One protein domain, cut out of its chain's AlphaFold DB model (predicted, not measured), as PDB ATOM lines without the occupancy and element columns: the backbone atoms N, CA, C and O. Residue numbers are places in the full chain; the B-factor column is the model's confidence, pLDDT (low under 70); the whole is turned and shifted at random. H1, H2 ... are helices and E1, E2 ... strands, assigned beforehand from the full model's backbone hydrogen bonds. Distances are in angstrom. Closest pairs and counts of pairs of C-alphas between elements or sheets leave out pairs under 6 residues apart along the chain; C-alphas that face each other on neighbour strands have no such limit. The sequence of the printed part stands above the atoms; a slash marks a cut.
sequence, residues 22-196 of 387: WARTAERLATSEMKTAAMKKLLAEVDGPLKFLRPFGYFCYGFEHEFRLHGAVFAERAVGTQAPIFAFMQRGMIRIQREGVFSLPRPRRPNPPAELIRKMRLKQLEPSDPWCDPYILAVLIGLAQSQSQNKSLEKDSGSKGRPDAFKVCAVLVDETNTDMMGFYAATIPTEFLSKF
ATOM      1  N   TRP A  22      87.835 111.028 135.559       35.59
ATOM      2  CA  TRP A  22      89.090 110.798 134.854       35.59
ATOM      3  C   TRP A  22      89.835 109.537 135.309       35.59
ATOM      4  O   TRP A  22      90.428 108.879 134.464       35.59
ATOM      5  N   ALA A  23      89.750 109.144 136.584       42.00
ATOM      6  CA  ALA A  23      90.268 107.875 137.095       42.00
ATOM      7  C   ALA A  23      89.539 106.682 136.460       42.00
ATOM      8  O   ALA A  23      90.198 105.851 135.851       42.00
ATOM      9  N   ARG A  24      88.195 106.674 136.437       40.28
ATOM     10  CA  ARG A  24      87.410 105.636 135.726       40.28
ATOM     11  C   ARG A  24      87.685 105.593 134.223       40.28
ATOM     12  O   ARG A  24      87.636 104.533 133.607       40.28
ATOM     13  N   THR A  25      87.952 106.751 133.616       38.31
ATOM     14  CA  THR A  25      88.327 106.823 132.198       38.31
ATOM     15  C   THR A  25      89.719 106.226 131.994       38.31
ATOM     16  O   THR A  25      89.881 105.363 131.148       38.31
ATOM     17  N   ALA A  26      90.702 106.579 132.824       40.16
ATOM     18  CA  ALA A  26      92.046 106.001 132.790       40.16
ATOM     19  C   ALA A  26      92.086 104.493 133.120       40.16
ATOM     20  O   ALA A  26      93.015 103.807 132.689       40.16
ATOM     21  N   GLU A  27      91.103 103.994 133.871       42.16
ATOM     22  CA  GLU A  27      90.885 102.578 134.205       42.16
ATOM     23  C   GLU A  27      90.310 101.805 133.010       42.16
ATOM     24  O   GLU A  27      90.851 100.778 132.617       42.16
ATOM     25  N   ARG A  28      89.285 102.352 132.337       41.25
ATOM     26  CA  ARG A  28      88.704 101.772 131.106       41.25
ATOM     27  C   ARG A  28      89.645 101.797 129.902       41.25
ATOM     28  O   ARG A  28      89.411 101.071 128.947       41.25
ATOM     29  N   LEU A  29      90.673 102.640 129.933       41.34
ATOM     30  CA  LEU A  29      91.723 102.723 128.912       41.34
ATOM     31  C   LEU A  29      92.889 101.750 129.169       41.34
ATOM     32  O   LEU A  29      93.795 101.626 128.350       41.34
ATOM     33  N   ALA A  30      92.884 101.053 130.307       41.72
ATOM     34  CA  ALA A  30      93.909 100.094 130.708       41.72
ATOM     35  C   ALA A  30      93.503  98.639 130.409       41.72
ATOM     36  O   ALA A  30      93.834  97.734 131.164       41.72
ATOM     37  N   THR A  31      92.786  98.395 129.311       42.25
ATOM     38  CA  THR A  31      92.275  97.066 128.920       42.25
ATOM     39  C   THR A  31      93.329  96.148 128.281       42.25
ATOM     40  O   THR A  31      92.971  95.197 127.595       42.25
ATOM     41  N   SER A  32      94.623  96.424 128.469       47.72
ATOM     42  CA  SER A  32      95.728  95.531 128.091       47.72
ATOM     43  C   SER A  32      96.469  95.130 129.369       47.72
ATOM     44  O   SER A  32      97.084  95.960 130.040       47.72
ATOM     45  N   GLU A  33      96.342  93.865 129.762       51.06
ATOM     46  CA  GLU A  33      96.482  93.439 131.163       51.06
ATOM     47  C   GLU A  33      97.901  93.462 131.752       51.06
ATOM     48  O   GLU A  33      98.030  93.408 132.970       51.06
ATOM     49  N   MET A  34      98.976  93.615 130.972       47.34
ATOM     50  CA  MET A  34     100.335  93.543 131.546       47.34
ATOM     51  C   MET A  34     101.155  94.819 131.368       47.34
ATOM     52  O   MET A  34     101.581  95.418 132.352       47.34
ATOM     53  N   LYS A  35     101.345  95.304 130.138       54.28
ATOM     54  CA  LYS A  35     102.256  96.430 129.866       54.28
ATOM     55  C   LYS A  35     101.799  97.757 130.463       54.28
ATOM     56  O   LYS A  35     102.599  98.471 131.057       54.28
ATOM     57  N   THR A  36     100.519  98.101 130.322       57.75
ATOM     58  CA  THR A  36      99.999  99.399 130.786       57.75
ATOM     59  C   THR A  36      99.870  99.470 132.302       57.75
ATOM     60  O   THR A  36     100.116 100.525 132.883       57.75
ATOM     61  N   ALA A  37      99.527  98.354 132.950       56.50
ATOM     62  CA  ALA A  37      99.492  98.258 134.403       56.50
ATOM     63  C   ALA A  37     100.913  98.242 134.984       56.50
ATOM     64  O   ALA A  37     101.194  99.032 135.879       56.50
ATOM     65  N   ALA A  38     101.831  97.448 134.417       53.47
ATOM     66  CA  ALA A  38     103.231  97.396 134.839       53.47
ATOM     67  C   ALA A  38     103.958  98.730 134.635       53.47
ATOM     68  O   ALA A  38     104.686  99.151 135.522       53.47
ATOM     69  N   MET A  39     103.726  99.445 133.528       61.28
ATOM     70  CA  MET A  39     104.308 100.777 133.326       61.28
ATOM     71  C   MET A  39     103.715 101.830 134.261       61.28
ATOM     72  O   MET A  39     104.458 102.655 134.781       61.28
ATOM     73  N   LYS A  40     102.402 101.804 134.523       56.56
ATOM     74  CA  LYS A  40     101.809 102.669 135.557       56.56
ATOM     75  C   LYS A  40     102.390 102.350 136.935       56.56
ATOM     76  O   LYS A  40     102.647 103.272 137.697       56.56
ATOM     77  N   LYS A  41     102.637 101.071 137.221       59.09
ATOM     78  CA  LYS A  41     103.248 100.595 138.463       59.09
ATOM     79  C   LYS A  41     104.700 101.091 138.589       59.09
ATOM     80  O   LYS A  41     105.008 101.845 139.500       59.09
ATOM     81  N   LEU A  42     105.537 100.813 137.589       58.59
ATOM     82  CA  LEU A  42     106.944 101.232 137.499       58.59
ATOM     83  C   LEU A  42     107.139 102.753 137.536       58.59
ATOM     84  O   LEU A  42     108.081 103.240 138.156       58.59
ATOM     85  N   LEU A  43     106.275 103.511 136.857       61.78
ATOM     86  CA  LEU A  43     106.437 104.959 136.741       61.78
ATOM     87  C   LEU A  43     105.744 105.746 137.856       61.78
ATOM     88  O   LEU A  43     106.157 106.873 138.095       61.78
ATOM     89  N   ALA A  44     104.696 105.224 138.503       58.59
ATOM     90  CA  ALA A  44     103.851 106.012 139.408       58.59
ATOM     91  C   ALA A  44     103.725 105.471 140.844       58.59
ATOM     92  O   ALA A  44     103.141 106.173 141.670       58.59
ATOM     93  N   GLU A  45     104.253 104.284 141.180       63.09
ATOM     94  CA  GLU A  45     104.256 103.777 142.568       63.09
ATOM     95  C   GLU A  45     105.083 104.640 143.526       63.09
ATOM     96  O   GLU A  45     105.862 105.482 143.093       63.09
ATOM     97  N   VAL A  46     104.916 104.435 144.839       57.41
ATOM     98  CA  VAL A  46     105.468 105.245 145.952       57.41
ATOM     99  C   VAL A  46     107.004 105.370 145.952       57.41
ATOM    100  O   VAL A  46     107.510 106.368 146.459       57.41
ATOM    101  N   ASP A  47     107.712 104.518 145.201       62.72
ATOM    102  CA  ASP A  47     109.176 104.568 145.025       62.72
ATOM    103  C   ASP A  47     109.642 104.802 143.568       62.72
ATOM    104  O   ASP A  47     110.837 104.808 143.282       62.72
ATOM    105  N   GLY A  48     108.719 105.010 142.620       68.75
ATOM    106  CA  GLY A  48     109.056 105.261 141.213       68.75
ATOM    107  C   GLY A  48     109.724 106.629 140.972       68.75
ATOM    108  O   GLY A  48     109.437 107.594 141.685       68.75
ATOM    109  N   PRO A  49     110.565 106.773 139.926       72.88
ATOM    110  CA  PRO A  49     111.299 108.016 139.646       72.88
ATOM    111  C   PRO A  49     110.395 109.167 139.183       72.88
ATOM    112  O   PRO A  49     110.789 110.334 139.229       72.88
ATOM    113  N   LEU A  50     109.179 108.851 138.732       77.62
ATOM    114  CA  LEU A  50     108.238 109.814 138.182       77.62
ATOM    115  C   LEU A  50     106.998 109.959 139.073       77.62
ATOM    116  O   LEU A  50     106.587 109.055 139.794       77.62
ATOM    117  N   LYS A  51     106.379 111.133 139.050       79.94
ATOM    118  CA  LYS A  51     105.116 111.440 139.721       79.94
ATOM    119  C   LYS A  51     104.064 111.723 138.660       79.94
ATOM    120  O   LYS A  51     104.258 112.594 137.813       79.94
ATOM    121  N   PHE A  52     102.939 111.011 138.710       79.56
ATOM    122  CA  PHE A  52     101.803 111.297 137.836       79.56
ATOM    123  C   PHE A  52     101.270 112.706 138.111       79.56
ATOM    124  O   PHE A  52     100.952 113.042 139.253       79.56
ATOM    125  N   LEU A  53     101.168 113.520 137.061       79.56
ATOM    126  CA  LEU A  53     100.626 114.873 137.145       79.56
ATOM    127  C   LEU A  53      99.177 114.919 136.672       79.56
ATOM    128  O   LEU A  53      98.302 115.410 137.381       79.56
ATOM    129  N   ARG A  54      98.921 114.443 135.449       81.94
ATOM    130  CA  ARG A  54      97.619 114.594 134.785       81.94
ATOM    131  C   ARG A  54      97.431 113.596 133.637       81.94
ATOM    132  O   ARG A  54      98.413 113.136 133.067       81.94
ATOM    133  N   PRO A  55      96.181 113.280 133.250       72.19
ATOM    134  CA  PRO A  55      95.893 112.310 132.188       72.19
ATOM    135  C   PRO A  55      95.963 112.879 130.757       72.19
ATOM    136  O   PRO A  55      95.688 112.144 129.807       72.19
ATOM    137  N   PHE A  56      96.286 114.168 130.599       77.56
ATOM    138  CA  PHE A  56      96.351 114.842 129.300       77.56
ATOM    139  C   PHE A  56      97.597 115.723 129.164       77.56
ATOM    140  O   PHE A  56      97.963 116.453 130.092       77.56
ATOM    141  N   GLY A  57      98.199 115.695 127.976       75.69
ATOM    142  CA  GLY A  57      99.112 116.722 127.492       75.69
ATOM    143  C   GLY A  57      98.336 117.867 126.844       75.69
ATOM    144  O   GLY A  57      97.202 117.690 126.398       75.69
ATOM    145  N   TYR A  58      98.952 119.040 126.794       81.00
ATOM    146  CA  TYR A  58      98.383 120.210 126.139       81.00
ATOM    147  C   TYR A  58      99.387 120.733 125.133       81.00
ATOM    148  O   TYR A  58     100.563 120.864 125.462       81.00
ATOM    149  N   PHE A  59      98.920 120.974 123.917       83.19
ATOM    150  CA  PHE A  59      99.686 121.602 122.856       83.19
ATOM    151  C   PHE A  59      99.068 122.965 122.575       83.19
ATOM    152  O   PHE A  59      97.879 123.043 122.266       83.19
ATOM    153  N   CYS A  60      99.862 124.023 122.682       79.50
ATOM    154  CA  CYS A  60      99.395 125.385 122.475       79.50
ATOM    155  C   CYS A  60      99.909 125.939 121.147       79.50
ATOM    156  O   CYS A  60     101.082 125.772 120.805       79.50
ATOM    157  N   TYR A  61      99.041 126.635 120.419       77.06
ATOM    158  CA  TYR A  61      99.427 127.457 119.276       77.06
ATOM    159  C   TYR A  61      99.032 128.909 119.558       77.06
ATOM    160  O   TYR A  61      97.848 129.239 119.630       77.06
ATOM    161  N   GLY A  62     100.023 129.770 119.778       68.06
ATOM    162  CA  GLY A  62      99.815 131.085 120.378       68.06
ATOM    163  C   GLY A  62      99.327 131.001 121.830       68.06
ATOM    164  O   GLY A  62      99.385 129.951 122.474       68.06
ATOM    165  N   PHE A  63      98.832 132.127 122.348       61.41
ATOM    166  CA  PHE A  63      98.359 132.242 123.732       61.41
ATOM    167  C   PHE A  63      96.920 131.745 123.952       61.41
ATOM    168  O   PHE A  63      96.545 131.480 125.089       61.41
ATOM    169  N   GLU A  64      96.120 131.604 122.890       61.06
ATOM    170  CA  GLU A  64      94.670 131.373 123.013       61.06
ATOM    171  C   GLU A  64      94.214 129.948 122.661       61.06
ATOM    172  O   GLU A  64      93.164 129.509 123.130       61.06
ATOM    173  N   HIS A  65      94.978 129.192 121.863       67.50
ATOM    174  CA  HIS A  65      94.522 127.901 121.333       67.50
ATOM    175  C   HIS A  65      95.224 126.726 122.019       67.50
ATOM    176  O   HIS A  65      96.283 126.277 121.575       67.50
ATOM    177  N   GLU A  66      94.610 126.200 123.082       80.00
ATOM    178  CA  GLU A  66      95.058 124.982 123.764       80.00
ATOM    179  C   GLU A  66      94.344 123.737 123.207       80.00
ATOM    180  O   GLU A  66      93.128 123.568 123.324       80.00
ATOM    181  N   PHE A  67      95.116 122.815 122.631       81.25
ATOM    182  CA  PHE A  67      94.639 121.509 122.194       81.25
ATOM    183  C   PHE A  67      94.966 120.445 123.238       81.25
ATOM    184  O   PHE A  67      96.129 120.153 123.526       81.25
ATOM    185  N   ARG A  68      93.923 119.809 123.781       82.75
ATOM    186  CA  ARG A  68      94.070 118.685 124.710       82.75
ATOM    187  C   ARG A  68      94.409 117.399 123.953       82.75
ATOM    188  O   ARG A  68      93.625 116.929 123.129       82.75
ATOM    189  N   LEU A  69      95.534 116.791 124.306       82.19
ATOM    190  CA  LEU A  69      96.009 115.520 123.772       82.19
ATOM    191  C   LEU A  69      95.972 114.453 124.879       82.19
ATOM    192  O   LEU A  69      96.445 114.658 125.996       82.19
ATOM    193  N   HIS A  70      95.369 113.306 124.589       79.38
ATOM    194  CA  HIS A  70      95.401 112.108 125.418       79.38
ATOM    195  C   HIS A  70      96.829 111.582 125.604       79.38
ATOM    196  O   HIS A  70      97.511 111.188 124.661       79.38
ATOM    197  N   GLY A  71      97.250 111.520 126.863       76.94
ATOM    198  CA  GLY A  71      98.539 110.981 127.267       76.94
ATOM    199  C   GLY A  71      98.752 111.262 128.746       76.94
ATOM    200  O   GLY A  71      98.597 112.400 129.186       76.94
ATOM    201  N   ALA A  72      99.068 110.233 129.527       81.81
ATOM    202  CA  ALA A  72      99.376 110.419 130.938       81.81
ATOM    203  C   ALA A  72     100.719 111.144 131.058       81.81
ATOM    204  O   ALA A  72     101.718 110.698 130.507       81.81
ATOM    205  N   VAL A  73     100.736 112.273 131.752       85.12
ATOM    206  CA  VAL A  73     101.901 113.146 131.892       85.12
ATOM    207  C   VAL A  73     102.469 113.018 133.296       85.12
ATOM    208  O   VAL A  73     101.725 112.992 134.282       85.12
ATOM    209  N   PHE A  74     103.793 112.978 133.380       84.06
ATOM    210  CA  PHE A  74     104.541 112.765 134.605       84.06
ATOM    211  C   PHE A  74     105.667 113.798 134.758       84.06
ATOM    212  O   PHE A  74     106.249 114.258 133.772       84.06
ATOM    213  N   ALA A  75     105.978 114.135 136.007       84.00
ATOM    214  CA  ALA A  75     107.153 114.909 136.406       84.00
ATOM    215  C   ALA A  75     108.174 114.012 137.102       84.00
ATOM    216  O   ALA A  75     107.838 112.914 137.540       84.00
ATOM    217  N   GLU A  76     109.404 114.488 137.230       82.00
ATOM    218  CA  GLU A  76     110.402 113.866 138.096       82.00
ATOM    219  C   GLU A  76     109.991 114.006 139.570       82.00
ATOM    220  O   GLU A  76     109.391 115.002 139.974       82.00
ATOM    221  N   ARG A  77     110.281 112.993 140.393       74.19
ATOM    222  CA  ARG A  77     109.928 112.995 141.822       74.19
ATOM    223  C   ARG A  77     110.868 113.844 142.697       74.19
ATOM    224  O   ARG A  77     110.671 113.923 143.907       74.19
ATOM    225  N   ALA A  78     111.868 114.498 142.109       71.12
ATOM    226  CA  ALA A  78     112.790 115.374 142.823       71.12
ATOM    227  C   ALA A  78     112.068 116.569 143.481       71.12
ATOM    228  O   ALA A  78     111.106 117.125 142.945       71.12
ATOM    229  N   VAL A  79     112.553 116.977 144.655       57.22
ATOM    230  CA  VAL A  79     111.981 118.082 145.435       57.22
ATOM    231  C   VAL A  79     112.063 119.379 144.623       57.22
ATOM    232  O   VAL A  79     113.148 119.835 144.279       57.22
ATOM    233  N   GLY A  80     110.905 119.973 144.325       59.84
ATOM    234  CA  GLY A  80     110.793 121.324 143.767       59.84
ATOM    235  C   GLY A  80     110.420 121.421 142.287       59.84
ATOM    236  O   GLY A  80     109.978 122.483 141.881       59.84
ATOM    237  N   THR A  81     110.497 120.354 141.484       62.47
ATOM    238  CA  THR A  81     110.160 120.452 140.049       62.47
ATOM    239  C   THR A  81     108.780 119.862 139.745       62.47
ATOM    240  O   THR A  81     108.572 118.655 139.761       62.47
ATOM    241  N   GLN A  82     107.795 120.714 139.436       68.00
ATOM    242  CA  GLN A  82     106.490 120.266 138.907       68.00
ATOM    243  C   GLN A  82     106.470 120.184 137.372       68.00
ATOM    244  O   GLN A  82     105.414 120.029 136.754       68.00
ATOM    245  N   ALA A  83     107.630 120.333 136.734       80.25
ATOM    246  CA  ALA A  83     107.762 120.389 135.289       80.25
ATOM    247  C   ALA A  83     107.490 119.008 134.656       80.25
ATOM    248  O   ALA A  83     108.119 118.019 135.038       80.25
ATOM    249  N   PRO A  84     106.566 118.908 133.685       83.19
ATOM    250  CA  PRO A  84     106.272 117.640 133.034       83.19
ATOM    251  C   PRO A  84     107.408 117.249 132.084       83.19
ATOM    252  O   PRO A  84     107.721 117.966 131.136       83.19
ATOM    253  N   ILE A  85     108.024 116.096 132.327       83.19
ATOM    254  CA  ILE A  85     109.193 115.616 131.567       83.19
ATOM    255  C   ILE A  85     108.834 114.416 130.696       83.19
ATOM    256  O   ILE A  85     109.442 114.209 129.645       83.19
ATOM    257  N   PHE A  86     107.830 113.645 131.108       84.94
ATOM    258  CA  PHE A  86     107.527 112.362 130.500       84.94
ATOM    259  C   PHE A  86     106.043 112.234 130.153       84.94
ATOM    260  O   PHE A  86     105.184 112.561 130.974       84.94
ATOM    261  N   ALA A  87     105.731 111.719 128.965       87.50
ATOM    262  CA  ALA A  87     104.374 111.344 128.574       87.50
ATOM    263  C   ALA A  87     104.252 109.847 128.268       87.50
ATOM    264  O   ALA A  87     105.105 109.247 127.629       87.50
ATOM    265  N   PHE A  88     103.141 109.250 128.671       84.62
ATOM    266  CA  PHE A  88     102.746 107.894 128.327       84.62
ATOM    267  C   PHE A  88     101.527 107.945 127.415       84.62
ATOM    268  O   PHE A  88     100.478 108.479 127.786       84.62
ATOM    269  N   MET A  89     101.661 107.373 126.228       85.50
ATOM    270  CA  MET A  89     100.654 107.380 125.178       85.50
ATOM    271  C   MET A  89     100.325 105.953 124.757       85.50
ATOM    272  O   MET A  89     101.173 105.061 124.771       85.50
ATOM    273  N   GLN A  90      99.084 105.758 124.331       83.19
ATOM    274  CA  GLN A  90      98.611 104.500 123.766       83.19
ATOM    275  C   GLN A  90      98.168 104.723 122.322       83.19
ATOM    276  O   GLN A  90      97.529 105.736 122.014       83.19
ATOM    277  N   ARG A  91      98.473 103.769 121.441       83.94
ATOM    278  CA  ARG A  91      98.110 103.824 120.020       83.94
ATOM    279  C   ARG A  91      96.602 103.981 119.818       83.94
ATOM    280  O   ARG A  91      96.178 104.814 119.014       83.94
ATOM    281  N   GLY A  92      95.794 103.258 120.591       82.06
ATOM    282  CA  GLY A  92      94.343 103.382 120.579       82.06
ATOM    283  C   GLY A  92      93.850 104.794 120.893       82.06
ATOM    284  O   GLY A  92      92.862 105.231 120.307       82.06
ATOM    285  N   MET A  93      94.549 105.559 121.740       80.25
ATOM    286  CA  MET A  93      94.148 106.936 122.077       80.25
ATOM    287  C   MET A  93      94.360 107.903 120.922       80.25
ATOM    288  O   MET A  93      93.483 108.716 120.634       80.25
ATOM    289  N   ILE A  94      95.476 107.758 120.207       85.56
ATOM    290  CA  ILE A  94      95.737 108.521 118.982       85.56
ATOM    291  C   ILE A  94      94.637 108.231 117.955       85.56
ATOM    292  O   ILE A  94      94.080 109.149 117.348       85.56
ATOM    293  N   ARG A  95      94.266 106.953 117.809       82.69
ATOM    294  CA  ARG A  95      93.192 106.524 116.908       82.69
ATOM    295  C   ARG A  95      91.848 107.159 117.274       82.69
ATOM    296  O   ARG A  95      91.199 107.726 116.401       82.69
ATOM    297  N   ILE A  96      91.453 107.126 118.551       82.50
ATOM    298  CA  ILE A  96      90.211 107.764 119.025       82.50
ATOM    299  C   ILE A  96      90.223 109.269 118.742       82.50
ATOM    300  O   ILE A  96      89.215 109.815 118.293       82.50
ATOM    301  N   GLN A  97      91.354 109.945 118.961       82.50
ATOM    302  CA  GLN A  97      91.444 111.381 118.722       82.50
ATOM    303  C   GLN A  97      91.297 111.730 117.235       82.50
ATOM    304  O   GLN A  97      90.556 112.655 116.905       82.50
ATOM    305  N   ARG A  98      91.906 110.950 116.331       84.88
ATOM    306  CA  ARG A  98      91.681 111.076 114.878       84.88
ATOM    307  C   ARG A  98      90.226 110.834 114.501       84.88
ATOM    308  O   ARG A  98      89.632 111.620 113.769       84.88
ATOM    309  N   GLU A  99      89.641 109.760 115.025       82.31
ATOM    310  CA  GLU A  99      88.243 109.397 114.794       82.31
ATOM    311  C   GLU A  99      87.262 110.497 115.228       82.31
ATOM    312  O   GLU A  99      86.208 110.649 114.600       82.31
ATOM    313  N   GLY A 100      87.622 111.269 116.258       80.56
ATOM    314  CA  GLY A 100      86.861 112.410 116.764       80.56
ATOM    315  C   GLY A 100      86.819 113.622 115.828       80.56
ATOM    316  O   GLY A 100      85.815 114.335 115.836       80.56
ATOM    317  N   VAL A 101      87.836 113.823 114.977       82.56
ATOM    318  CA  VAL A 101      87.885 114.934 113.999       82.56
ATOM    319  C   VAL A 101      86.720 114.850 113.011       82.56
ATOM    320  O   VAL A 101      86.122 115.859 112.647       82.56
ATOM    321  N   PHE A 102      86.352 113.631 112.617       80.00
ATOM    322  CA  PHE A 102      85.236 113.362 111.713       80.00
ATOM    323  C   PHE A 102      84.095 112.661 112.450       80.00
ATOM    324  O   PHE A 102      83.649 111.585 112.045       80.00
ATOM    325  N   SER A 103      83.645 113.229 113.570       70.12
ATOM    326  CA  SER A 103      82.495 112.687 114.296       70.12
ATOM    327  C   SER A 103      81.224 112.757 113.437       70.12
ATOM    328  O   SER A 103      80.881 113.798 112.879       70.12
ATOM    329  N   LEU A 104      80.528 111.625 113.296       63.69
ATOM    330  CA  LEU A 104      79.213 111.600 112.660       63.69
ATOM    331  C   LEU A 104      78.147 111.908 113.720       63.69
ATOM    332  O   LEU A 104      78.201 111.329 114.813       63.69
ATOM    333  N   PRO A 105      77.151 112.762 113.421       64.12
ATOM    334  CA  PRO A 105      75.955 112.836 114.247       64.12
ATOM    335  C   PRO A 105      75.350 111.436 114.283       64.12
ATOM    336  O   PRO A 105      75.142 110.864 113.218       64.12
ATOM    337  N   ARG A 106      75.111 110.871 115.478       65.44
ATOM    338  CA  ARG A 106      74.596 109.499 115.643       65.44
ATOM    339  C   ARG A 106      73.333 109.329 114.792       65.44
ATOM    340  O   ARG A 106      72.282 109.844 115.187       65.44
ATOM    341  N   PRO A 107      73.397 108.660 113.630       61.34
ATOM    342  CA  PRO A 107      72.263 108.668 112.736       61.34
ATOM    343  C   PRO A 107      71.255 107.629 113.232       61.34
ATOM    344  O   PRO A 107      71.626 106.548 113.684       61.34
ATOM    345  N   ARG A 108      69.955 107.940 113.145       62.34
ATOM    346  CA  ARG A 108      68.884 106.981 113.486       62.34
ATOM    347  C   ARG A 108      68.875 105.753 112.562       62.34
ATOM    348  O   ARG A 108      68.247 104.755 112.896       62.34
ATOM    349  N   ARG A 109      69.534 105.833 111.398       72.38
ATOM    350  CA  ARG A 109      69.675 104.757 110.409       72.38
ATOM    351  C   ARG A 109      71.107 104.724 109.854       72.38
ATOM    352  O   ARG A 109      71.690 105.795 109.690       72.38
ATOM    353  N   PRO A 110      71.670 103.547 109.539       76.19
ATOM    354  CA  PRO A 110      72.998 103.442 108.934       76.19
ATOM    355  C   PRO A 110      73.083 104.193 107.596       76.19
ATOM    356  O   PRO A 110      72.185 104.068 106.765       76.19
ATOM    357  N   ASN A 111      74.174 104.933 107.366       82.50
ATOM    358  CA  ASN A 111      74.494 105.564 106.079       82.50
ATOM    359  C   ASN A 111      75.858 105.043 105.581       82.50
ATOM    360  O   ASN A 111      76.895 105.627 105.908       82.50
ATOM    361  N   PRO A 112      75.880 103.930 104.821       84.00
ATOM    362  CA  PRO A 112      77.126 103.306 104.376       84.00
ATOM    363  C   PRO A 112      78.031 104.225 103.530       84.00
ATOM    364  O   PRO A 112      79.241 104.220 103.769       84.00
ATOM    365  N   PRO A 113      77.506 105.059 102.605       83.44
ATOM    366  CA  PRO A 113      78.326 106.043 101.893       83.44
ATOM    367  C   PRO A 113      79.045 107.043 102.810       83.44
ATOM    368  O   PRO A 113      80.238 107.293 102.634       83.44
ATOM    369  N   ALA A 114      78.354 107.593 103.815       81.88
ATOM    370  CA  ALA A 114      78.960 108.540 104.754       81.88
ATOM    371  C   ALA A 114      80.062 107.885 105.605       81.88
ATOM    372  O   ALA A 114      81.115 108.485 105.828       81.88
ATOM    373  N   GLU A 115      79.858 106.631 106.020       81.31
ATOM    374  CA  GLU A 115      80.876 105.832 106.714       81.31
ATOM    375  C   GLU A 115      82.106 105.567 105.834       81.31
ATOM    376  O   GLU A 115      83.238 105.643 106.316       81.31
ATOM    377  N   LEU A 116      81.921 105.299 104.535       82.94
ATOM    378  CA  LEU A 116      83.032 105.107 103.599       82.94
ATOM    379  C   LEU A 116      83.861 106.390 103.452       82.94
ATOM    380  O   LEU A 116      85.083 106.347 103.585       82.94
ATOM    381  N   ILE A 117      83.204 107.538 103.255       84.00
ATOM    382  CA  ILE A 117      83.873 108.844 103.159       84.00
ATOM    383  C   ILE A 117      84.639 109.148 104.450       84.00
ATOM    384  O   ILE A 117      85.796 109.569 104.398       84.00
ATOM    385  N   ARG A 118      84.035 108.890 105.618       83.25
ATOM    386  CA  ARG A 118      84.704 109.044 106.915       83.25
ATOM    387  C   ARG A 118      85.946 108.161 107.014       83.25
ATOM    388  O   ARG A 118      87.000 108.659 107.397       83.25
ATOM    389  N   LYS A 119      85.857 106.883 106.634       83.81
ATOM    390  CA  LYS A 119      87.011 105.968 106.616       83.81
ATOM    391  C   LYS A 119      88.121 106.463 105.690       83.81
ATOM    392  O   LYS A 119      89.286 106.398 106.068       83.81
ATOM    393  N   MET A 120      87.778 106.987 104.512       84.88
ATOM    394  CA  MET A 120      88.763 107.566 103.591       84.88
ATOM    395  C   MET A 120      89.453 108.791 104.198       84.88
ATOM    396  O   MET A 120      90.676 108.875 104.161       84.88
ATOM    397  N   ARG A 121      88.696 109.703 104.819       83.50
ATOM    398  CA  ARG A 121      89.252 110.887 105.494       83.50
ATOM    399  C   ARG A 121      90.122 110.529 106.700       83.50
ATOM    400  O   ARG A 121      91.152 111.154 106.911       83.50
ATOM    401  N   LEU A 122      89.753 109.503 107.469       83.12
ATOM    402  CA  LEU A 122      90.573 109.025 108.585       83.12
ATOM    403  C   LEU A 122      91.906 108.450 108.112       83.12
ATOM    404  O   LEU A 122      92.934 108.787 108.689       83.12
ATOM    405  N   LYS A 123      91.905 107.672 107.024       84.31
ATOM    406  CA  LYS A 123      93.141 107.171 106.405       84.31
ATOM    407  C   LYS A 123      94.061 108.293 105.918       84.31
ATOM    408  O   LYS A 123      95.269 108.126 105.950       84.31
ATOM    409  N   GLN A 124      93.514 109.435 105.498       83.00
ATOM    410  CA  GLN A 124      94.323 110.604 105.119       83.00
ATOM    411  C   GLN A 124      95.025 111.266 106.318       83.00
ATOM    412  O   GLN A 124      96.027 111.944 106.123       83.00
ATOM    413  N   LEU A 125      94.511 111.092 107.543       82.19
ATOM    414  CA  LEU A 125      95.132 111.610 108.768       82.19
ATOM    415  C   LEU A 125      96.158 110.646 109.378       82.19
ATOM    416  O   LEU A 125      96.861 111.029 110.318       82.19
ATOM    417  N   GLU A 126      96.202 109.392 108.925       80.69
ATOM    418  CA  GLU A 126      97.175 108.417 109.404       80.69
ATOM    419  C   GLU A 126      98.545 108.687 108.763       80.69
ATOM    420  O   GLU A 126      98.637 108.847 107.545       80.69
ATOM    421  N   PRO A 127      99.621 108.766 109.562       83.62
ATOM    422  CA  PRO A 127     100.956 109.023 109.052       83.62
ATOM    423  C   PRO A 127     101.466 107.810 108.273       83.62
ATOM    424  O   PRO A 127     101.192 106.665 108.635       83.62
ATOM    425  N   SER A 128     102.267 108.072 107.239       78.56
ATOM    426  CA  SER A 128     102.901 107.037 106.415       78.56
ATOM    427  C   SER A 128     103.785 106.088 107.230       78.56
ATOM    428  O   SER A 128     103.789 104.887 106.975       78.56
ATOM    429  N   ASP A 129     104.516 106.621 108.216       80.38
ATOM    430  CA  ASP A 129     105.180 105.823 109.244       80.38
ATOM    431  C   ASP A 129     104.370 105.907 110.546       80.38
ATOM    432  O   ASP A 129     104.295 106.981 111.154       80.38
ATOM    433  N   PRO A 130     103.795 104.783 111.014       74.38
ATOM    434  CA  PRO A 130     103.137 104.702 112.302       74.38
ATOM    435  C   PRO A 130     103.968 105.290 113.445       74.38
ATOM    436  O   PRO A 130     103.407 105.960 114.308       74.38
ATOM    437  N   TRP A 131     105.280 105.071 113.470       76.81
ATOM    438  CA  TRP A 131     106.128 105.487 114.585       76.81
ATOM    439  C   TRP A 131     106.510 106.969 114.533       76.81
ATOM    440  O   TRP A 131     106.843 107.523 115.578       76.81
ATOM    441  N   CYS A 132     106.384 107.634 113.383       81.62
ATOM    442  CA  CYS A 132     106.586 109.078 113.225       81.62
ATOM    443  C   CYS A 132     105.251 109.832 113.200       81.62
ATOM    444  O   CYS A 132     104.956 110.610 112.294       81.62
ATOM    445  N   ASP A 133     104.410 109.572 114.197       87.06
ATOM    446  CA  ASP A 133     103.083 110.168 114.264       87.06
ATOM    447  C   ASP A 133     103.151 111.652 114.692       87.06
ATOM    448  O   ASP A 133     103.691 111.940 115.766       87.06
ATOM    449  N   PRO A 134     102.574 112.604 113.926       88.06
ATOM    450  CA  PRO A 134     102.536 114.020 114.304       88.06
ATOM    451  C   PRO A 134     101.936 114.266 115.691       88.06
ATOM    452  O   PRO A 134     102.280 115.239 116.357       88.06
ATOM    453  N   TYR A 135     101.069 113.366 116.154       87.88
ATOM    454  CA  TYR A 135     100.506 113.415 117.492       87.88
ATOM    455  C   TYR A 135     101.566 113.245 118.588       87.88
ATOM    456  O   TYR A 135     101.542 113.953 119.591       87.88
ATOM    457  N   ILE A 136     102.524 112.334 118.386       88.62
ATOM    458  CA  ILE A 136     103.641 112.103 119.312       88.62
ATOM    459  C   ILE A 136     104.482 113.374 119.402       88.62
ATOM    460  O   ILE A 136     104.799 113.835 120.497       88.62
ATOM    461  N   LEU A 137     104.784 113.975 118.248       88.69
ATOM    462  CA  LEU A 137     105.521 115.231 118.180       88.69
ATOM    463  C   LEU A 137     104.770 116.364 118.894       88.69
ATOM    464  O   LEU A 137     105.376 117.084 119.684       88.69
ATOM    465  N   ALA A 138     103.459 116.490 118.680       89.25
ATOM    466  CA  ALA A 138     102.634 117.491 119.349       89.25
ATOM    467  C   ALA A 138     102.631 117.312 120.878       89.25
ATOM    468  O   ALA A 138     102.730 118.294 121.609       89.25
ATOM    469  N   VAL A 139     102.600 116.070 121.376       89.25
ATOM    470  CA  VAL A 139     102.727 115.793 122.816       89.25
ATOM    471  C   VAL A 139     104.109 116.188 123.341       89.25
ATOM    472  O   VAL A 139     104.184 116.844 124.377       89.25
ATOM    473  N   LEU A 140     105.196 115.852 122.639       89.81
ATOM    474  CA  LEU A 140     106.558 116.237 123.039       89.81
ATOM    475  C   LEU A 140     106.734 117.763 123.078       89.81
ATOM    476  O   LEU A 140     107.276 118.296 124.047       89.81
ATOM    477  N   ILE A 141     106.228 118.477 122.068       89.62
ATOM    478  CA  ILE A 141     106.228 119.946 122.048       89.62
ATOM    479  C   ILE A 141     105.396 120.493 123.213       89.62
ATOM    480  O   ILE A 141     105.861 121.376 123.928       89.62
ATOM    481  N   GLY A 142     104.216 119.926 123.463       89.06
ATOM    482  CA  GLY A 142     103.343 120.320 124.568       89.06
ATOM    483  C   GLY A 142     103.962 120.127 125.958       89.06
ATOM    484  O   GLY A 142     103.795 120.964 126.852       89.06
ATOM    485  N   LEU A 143     104.744 119.057 126.146       89.00
ATOM    486  CA  LEU A 143     105.554 118.870 127.354       89.00
ATOM    487  C   LEU A 143     106.562 120.012 127.508       89.00
ATOM    488  O   LEU A 143     106.629 120.621 128.573       89.00
ATOM    489  N   ALA A 144     107.297 120.349 126.448       89.56
ATOM    490  CA  ALA A 144     108.302 121.408 126.485       89.56
ATOM    491  C   ALA A 144     107.680 122.798 126.720       89.56
ATOM    492  O   ALA A 144     108.207 123.579 127.513       89.56
ATOM    493  N   GLN A 145     106.514 123.079 126.128       87.31
ATOM    494  CA  GLN A 145     105.725 124.284 126.419       87.31
ATOM    495  C   GLN A 145     105.342 124.358 127.900       87.31
ATOM    496  O   GLN A 145     105.556 125.386 128.543       87.31
ATOM    497  N   SER A 146     104.865 123.250 128.475       86.31
ATOM    498  CA  SER A 146     104.526 123.185 129.901       86.31
ATOM    499  C   SER A 146     105.757 123.365 130.808       86.31
ATOM    500  O   SER A 146     105.660 124.014 131.848       86.31
ATOM    501  N   GLN A 147     106.929 122.834 130.429       87.06
ATOM    502  CA  GLN A 147     108.184 123.089 131.154       87.06
ATOM    503  C   GLN A 147     108.581 124.571 131.094       87.06
ATOM    504  O   GLN A 147     109.021 125.128 132.102       87.06
ATOM    505  N   SER A 148     108.414 125.217 129.934       83.75
ATOM    506  CA  SER A 148     108.684 126.649 129.772       83.75
ATOM    507  C   SER A 148     107.758 127.498 130.646       83.75
ATOM    508  O   SER A 148     108.234 128.429 131.288       83.75
ATOM    509  N   GLN A 149     106.462 127.174 130.706       79.19
ATOM    510  CA  GLN A 149     105.481 127.912 131.511       79.19
ATOM    511  C   GLN A 149     105.740 127.784 133.017       79.19
ATOM    512  O   GLN A 149     105.775 128.797 133.709       79.19
ATOM    513  N   ASN A 150     106.000 126.573 133.522       77.06
ATOM    514  CA  ASN A 150     106.312 126.377 134.944       77.06
ATOM    515  C   ASN A 150     107.555 127.172 135.376       77.06
ATOM    516  O   ASN A 150     107.563 127.757 136.452       77.06
ATOM    517  N   LYS A 151     108.583 127.268 134.521       71.62
ATOM    518  CA  LYS A 151     109.770 128.093 134.814       71.62
ATOM    519  C   LYS A 151     109.509 129.597 134.758       71.62
ATOM    520  O   LYS A 151     110.189 130.341 135.459       71.62
ATOM    521  N   SER A 152     108.569 130.058 133.932       60.34
ATOM    522  CA  SER A 152     108.139 131.462 133.957       60.34
ATOM    523  C   SER A 152     107.462 131.815 135.285       60.34
ATOM    524  O   SER A 152     107.644 132.928 135.758       60.34
ATOM    525  N   LEU A 153     106.752 130.865 135.904       56.72
ATOM    526  CA  LEU A 153     106.108 131.041 137.213       56.72
ATOM    527  C   LEU A 153     107.101 130.970 138.389       56.72
ATOM    528  O   LEU A 153     106.894 131.626 139.401       56.72
ATOM    529  N   GLU A 154     108.200 130.217 138.262       57.75
ATOM    530  CA  GLU A 154     109.266 130.155 139.283       57.75
ATOM    531  C   GLU A 154     110.236 131.358 139.241       57.75
ATOM    532  O   GLU A 154     111.042 131.549 140.153       57.75
ATOM    533  N   LYS A 155     110.178 132.194 138.193       51.56
ATOM    534  CA  LYS A 155     111.115 133.312 137.967       51.56
ATOM    535  C   LYS A 155     110.901 134.551 138.844       51.56
ATOM    536  O   LYS A 155     111.740 135.448 138.782       51.56
ATOM    537  N   ASP A 156     109.883 134.571 139.700       51.91
ATOM    538  CA  ASP A 156     109.734 135.609 140.732       51.91
ATOM    539  C   ASP A 156     110.743 135.451 141.889       51.91
ATOM    540  O   ASP A 156     110.881 136.342 142.726       51.91
ATOM    541  N   SER A 157     111.530 134.365 141.916       50.12
ATOM    542  CA  SER A 157     112.615 134.167 142.882       50.12
ATOM    543  C   SER A 157     113.945 133.803 142.208       50.12
ATOM    544  O   SER A 157     114.275 132.633 142.058       50.12
ATOM    545  N   GLY A 158     114.732 134.815 141.831       46.84
ATOM    546  CA  GLY A 158     116.203 134.751 141.793       46.84
ATOM    547  C   GLY A 158     116.897 133.785 140.806       46.84
ATOM    548  O   GLY A 158     117.000 132.584 141.021       46.84
ATOM    549  N   SER A 159     117.524 134.376 139.784       49.34
ATOM    550  CA  SER A 159     118.846 133.986 139.241       49.34
ATOM    551  C   SER A 159     119.093 132.570 138.674       49.34
ATOM    552  O   SER A 159     120.173 132.010 138.861       49.34
ATOM    553  N   LYS A 160     118.213 132.040 137.813       51.50
ATOM    554  CA  LYS A 160     118.652 131.098 136.755       51.50
ATOM    555  C   LYS A 160     118.110 131.506 135.383       51.50
ATOM    556  O   LYS A 160     116.908 131.699 135.201       51.50
ATOM    557  N   GLY A 161     119.022 131.677 134.422       57.56
ATOM    558  CA  GLY A 161     118.709 132.010 133.029       57.56
ATOM    559  C   GLY A 161     117.696 131.039 132.411       57.56
ATOM    560  O   GLY A 161     117.554 129.897 132.854       57.56
ATOM    561  N   ARG A 162     116.949 131.507 131.400       61.12
ATOM    562  CA  ARG A 162     116.028 130.643 130.640       61.12
ATOM    563  C   ARG A 162     116.872 129.508 130.028       61.12
ATOM    564  O   ARG A 162     117.920 129.820 129.481       61.12
ATOM    565  N   PRO A 163     116.482 128.228 130.155       68.75
ATOM    566  CA  PRO A 163     117.253 127.143 129.553       68.75
ATOM    567  C   PRO A 163     117.286 127.305 128.029       68.75
ATOM    568  O   PRO A 163     116.283 127.708 127.444       68.75
ATOM    569  N   ASP A 164     118.397 126.950 127.390       76.12
ATOM    570  CA  ASP A 164     118.521 127.032 125.927       76.12
ATOM    571  C   ASP A 164     117.650 125.981 125.221       76.12
ATOM    572  O   ASP A 164     117.160 126.200 124.112       76.12
ATOM    573  N   ALA A 165     117.387 124.852 125.891       84.06
ATOM    574  CA  ALA A 165     116.510 123.798 125.400       84.06
ATOM    575  C   ALA A 165     115.831 123.000 126.526       84.06
ATOM    576  O   ALA A 165     116.324 122.915 127.654       84.06
ATOM    577  N   PHE A 166     114.713 122.364 126.184       86.06
ATOM    578  CA  PHE A 166     113.913 121.512 127.058       86.06
ATOM    579  C   PHE A 166     114.034 120.053 126.629       86.06
ATOM    580  O   PHE A 166     113.808 119.718 125.467       86.06
ATOM    581  N   LYS A 167     114.381 119.176 127.572       87.25
ATOM    582  CA  LYS A 167     114.440 117.731 127.335       87.25
ATOM    583  C   LYS A 167     113.098 117.116 127.698       87.25
ATOM    584  O   LYS A 167     112.599 117.303 128.808       87.25
ATOM    585  N   VAL A 168     112.521 116.389 126.756       88.19
ATOM    586  CA  VAL A 168     111.218 115.742 126.897       88.19
ATOM    587  C   VAL A 168     111.308 114.310 126.412       88.19
ATOM    588  O   VAL A 168     112.006 114.012 125.442       88.19
ATOM    589  N   CYS A 169     110.577 113.432 127.082       87.62
ATOM    590  CA  CYS A 169     110.493 112.031 126.720       87.62
ATOM    591  C   CYS A 169     109.033 111.598 126.626       87.62
ATOM    592  O   CYS A 169     108.165 112.093 127.344       87.62
ATOM    593  N   ALA A 170     108.752 110.637 125.765       87.69
ATOM    594  CA  ALA A 170     107.464 109.987 125.730       87.69
ATOM    595  C   ALA A 170     107.603 108.507 125.394       87.69
ATOM    596  O   ALA A 170     108.513 108.101 124.675       87.69
ATOM    597  N   VAL A 171     106.678 107.704 125.902       85.62
ATOM    598  CA  VAL A 171     106.539 106.297 125.544       85.62
ATOM    599  C   VAL A 171     105.215 106.086 124.842       85.62
ATOM    600  O   VAL A 171     104.172 106.510 125.336       85.62
ATOM    601  N   LEU A 172     105.267 105.406 123.702       85.19
ATOM    602  CA  LEU A 172     104.105 104.906 122.991       85.19
ATOM    603  C   LEU A 172     104.014 103.393 123.169       85.19
ATOM    604  O   LEU A 172     104.936 102.656 122.814       85.19
ATOM    605  N   VAL A 173     102.865 102.935 123.652       80.94
ATOM    606  CA  VAL A 173     102.511 101.517 123.687       80.94
ATOM    607  C   VAL A 173     101.419 101.252 122.662       80.94
ATOM    608  O   VAL A 173     100.444 101.996 122.566       80.94
ATOM    609  N   ASP A 174     101.583 100.184 121.895       77.25
ATOM    610  CA  ASP A 174     100.545  99.658 121.017       77.25
ATOM    611  C   ASP A 174      99.844  98.504 121.735       77.25
ATOM    612  O   ASP A 174     100.503  97.555 122.162       77.25
ATOM    613  N   GLU A 175      98.520  98.589 121.906       70.12
ATOM    614  CA  GLU A 175      97.753  97.544 122.590       70.12
ATOM    615  C   GLU A 175      97.816  96.196 121.854       70.12
ATOM    616  O   GLU A 175      97.610  95.154 122.472       70.12
ATOM    617  N   THR A 176      98.118  96.215 120.553       65.44
ATOM    618  CA  THR A 176      98.237  95.022 119.706       65.44
ATOM    619  C   THR A 176      99.648  94.431 119.676       65.44
ATOM    620  O   THR A 176      99.823  93.311 119.200       65.44
ATOM    621  N   ASN A 177     100.655  95.144 120.201       66.56
ATOM    622  CA  ASN A 177     102.051  94.708 120.206       66.56
ATOM    623  C   ASN A 177     102.543  94.419 121.635       66.56
ATOM    624  O   ASN A 177     102.893  95.315 122.413       66.56
ATOM    625  N   THR A 178     102.628  93.135 121.979       61.25
ATOM    626  CA  THR A 178     103.078  92.657 123.297       61.25
ATOM    627  C   THR A 178     104.589  92.607 123.460       61.25
ATOM    628  O   THR A 178     105.054  92.448 124.583       61.25
ATOM    629  N   ASP A 179     105.369  92.941 122.432       59.44
ATOM    630  CA  ASP A 179     106.817  92.693 122.460       59.44
ATOM    631  C   ASP A 179     107.628  93.995 122.478       59.44
ATOM    632  O   ASP A 179     108.668  94.076 123.121       59.44
ATOM    633  N   MET A 180     107.104  95.071 121.880       64.94
ATOM    634  CA  MET A 180     107.822  96.345 121.749       64.94
ATOM    635  C   MET A 180     107.115  97.522 122.439       64.94
ATOM    636  O   MET A 180     105.902  97.514 122.655       64.94
ATOM    637  N   MET A 181     107.897  98.539 122.800       72.81
ATOM    638  CA  MET A 181     107.441  99.867 123.225       72.81
ATOM    639  C   MET A 181     108.283 100.915 122.495       72.81
ATOM    640  O   MET A 181     109.487 100.733 122.327       72.81
ATOM    641  N   GLY A 182     107.659 102.002 122.044       78.00
ATOM    642  CA  GLY A 182     108.367 103.094 121.381       78.00
ATOM    643  C   GLY A 182     108.800 104.144 122.393       78.00
ATOM    644  O   GLY A 182     107.938 104.762 123.011       78.00
ATOM    645  N   PHE A 183     110.105 104.367 122.546       84.75
ATOM    646  CA  PHE A 183     110.647 105.469 123.341       84.75
ATOM    647  C   PHE A 183     111.022 106.630 122.427       84.75
ATOM    648  O   PHE A 183     111.764 106.465 121.459       84.75
ATOM    649  N   TYR A 184     110.526 107.811 122.765       85.69
ATOM    650  CA  TYR A 184     110.776 109.051 122.055       85.69
ATOM    651  C   TYR A 184     111.446 110.014 123.010       85.69
ATOM    652  O   TYR A 184     110.913 110.291 124.080       85.69
ATOM    653  N   ALA A 185     112.602 110.530 122.627       86.25
ATOM    654  CA  ALA A 185     113.282 111.588 123.350       86.25
ATOM    655  C   ALA A 185     113.508 112.743 122.384       86.25
ATOM    656  O   ALA A 185     113.904 112.529 121.239       86.25
ATOM    657  N   ALA A 186     113.252 113.961 122.839       87.25
ATOM    658  CA  ALA A 186     113.523 115.158 122.068       87.25
ATOM    659  C   ALA A 186     114.144 116.229 122.960       87.25
ATOM    660  O   ALA A 186     113.822 116.361 124.142       87.25
ATOM    661  N   THR A 187     115.043 117.003 122.362       87.88
ATOM    662  CA  THR A 187     115.564 118.238 122.944       87.88
ATOM    663  C   THR A 187     115.007 119.380 122.114       87.88
ATOM    664  O   THR A 187     115.333 119.497 120.936       87.88
ATOM    665  N   ILE A 188     114.119 120.173 122.704       88.19
ATOM    666  CA  ILE A 188     113.376 121.221 122.008       88.19
ATOM    667  C   ILE A 188     113.961 122.582 122.404       88.19
ATOM    668  O   ILE A 188     113.832 122.964 123.571       88.19
ATOM    669  N   PRO A 189     114.609 123.315 121.479       88.38
ATOM    670  CA  PRO A 189     115.189 124.620 121.773       88.38
ATOM    671  C   PRO A 189     114.136 125.646 122.188       88.38
ATOM    672  O   PRO A 189     113.022 125.671 121.658       88.38
ATOM    673  N   THR A 190     114.512 126.556 123.079       83.38
ATOM    674  CA  THR A 190     113.653 127.668 123.496       83.38
ATOM    675  C   THR A 190     113.311 128.591 122.327       83.38
ATOM    676  O   THR A 190     112.165 129.014 122.204       83.38
ATOM    677  N   GLU A 191     114.265 128.830 121.423       82.19
ATOM    678  CA  GLU A 191     114.048 129.591 120.184       82.19
ATOM    679  C   GLU A 191     113.043 128.921 119.241       82.19
ATOM    680  O   GLU A 191     112.328 129.583 118.492       82.19
ATOM    681  N   PHE A 192     112.982 127.587 119.247       85.25
ATOM    682  CA  PHE A 192     111.978 126.862 118.478       85.25
ATOM    683  C   PHE A 192     110.599 127.010 119.125       85.25
ATOM    684  O   PHE A 192     109.627 127.263 118.421       85.25
ATOM    685  N   LEU A 193     110.510 126.918 120.457       84.00
ATOM    686  CA  LEU A 193     109.248 127.117 121.173       84.00
ATOM    687  C   LEU A 193     108.691 128.536 121.019       84.00
ATOM    688  O   LEU A 193     107.480 128.681 120.870       84.00
ATOM    689  N   SER A 194     109.538 129.570 120.989       80.19
ATOM    690  CA  SER A 194     109.079 130.956 120.802       80.19
ATOM    691  C   SER A 194     108.432 131.195 119.435       80.19
ATOM    692  O   SER A 194     107.617 132.102 119.293       80.19
ATOM    693  N   LYS A 195     108.721 130.356 118.428       81.44
ATOM    694  CA  LYS A 195     108.050 130.427 117.116       81.44
ATOM    695  C   LYS A 195     106.558 130.090 117.195       81.44
ATOM    696  O   LYS A 195     105.806 130.531 116.336       81.44
ATOM    697  N   PHE A 196     106.121 129.342 118.213       78.19
ATOM    698  CA  PHE A 196     104.697 129.060 118.447       78.19
ATOM    699  C   PHE A 196     103.970 130.216 119.140       78.19
ATOM    700  O   PHE A 196     102.745 130.225 119.159       78.19
TER     701      PHE A 196
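What this domain is: This is residues 22 to 196 of the 387 residues of an uncharacterized protein of Fusarium sp. AF-4 (UniProt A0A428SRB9). A strongly twisted sheet of five strands curls round one long helix, H5, which forms the core; H2 packs on the sheet away from H5, with the short H1 near the bends of E1 and E2. H4 makes an arm at one end of the long axis, where residues 105 to 113 stick out, and the loop round Ser 159 makes the opposite end. The printed part has 175 residues, with six named helices and five named strands in the order H1 H2 E1 E2 E3 H3 H4 H5 E4 E5 H6; the class is mixed, helices and strands. The sheet is mixed, in the order E1, E2, E3, E4, E5, with E3 and E4 parallel and the other neighbours antiparallel. The whole is compact by its radius of gyration of the C-alphas, 18.2 A, yet elongated in outline, spanning 63 by 38 by 30 A.

How they stand to each other: E1, residues 50 to 61, E2, residues 65 to 76, and E3, residues 84 to 90, form a meander, each strand the antiparallel neighbour of the one before. E1 bends by 72 degrees at residue 55 and E2 by 89 degrees at residue 70. In the hairpin E1 and E2, N 57 and O 69 are 2.8 A apart, within hydrogen-bond range; in the hairpin E2 and E3, N 72 and O 88 are 2.8 A apart. E4, residues 165 to 173, is parallel to E3, with N 89 and O 171 at 2.8 A. E5, residues 182 to 189, forms a hairpin with E4, with N 170 and O 184 at 2.8 A; E1 and E5 are the edge strands. The sheet curls round H5, residues 134 to 154; the closest C-alphas of E1 and H5, Phe 59 and Gly 142, are 4.2 A apart, and those of H5 and E4, Ala 144 and Phe 166, 5.6 A. There are three layers, helices on both faces of the sheet: H5 on one, H1, residues 22 to 28, and H2, residues 35 to 44, on the other. H2 has a height over the sheet of 9.4 A and runs along the strands, at 11 degrees to E3 on the local plane. The closest C-alphas of H2 and E1, Leu 43 and Leu 50, are 5.4 A apart. H3, residues 91 to 101, and H4, residues 112 to 125, stand with H5 between E3 and E4 in a strand-helix-strand unit, two parallel neighbour strands joined through helices. H3 is on the sheet over E2; its closest C-alpha pair with E2 is Met 93 and His 70, 6.3 A. H3 and H4 only just touch, with 3 pairs of C-alphas within 8 A, the closest Glu 99 and Leu 122 at 6.6 A, and H4 does so with residues 122 to 125 alone; H4 is not on the sheet. H6, residues 190 to 194, only grazes the sheet. Every O i to N i+4 pair is within hydrogen-bond range in H1, H2, H4, H5 and H6, and 6 of 7 are in H3.

Where its parts are: H1 begins at C-alpha 22 (89.090, 110.798, 134.854). E1 and E2 measure 27.3 A and 27.0 A from first to last C-alpha, E4 26.4 A and E5 22.6 A. H5, the longest helix, measures 30.5 A, from C-alpha 134 (102.536, 114.020, 114.304) to C-alpha 154; H4 measures 20.3 A. H6 ends at C-alpha 194 (109.079, 130.956, 120.802).

The domain as a whole: The farthest C-alphas, Arg 109 and Ser 159, are 64.1 A apart. The printed part has no cut, and no link is long. The mean pLDDT of the printed part is 73.7; 57 residues are under 70, among them 22 to 48 and 152 to 163.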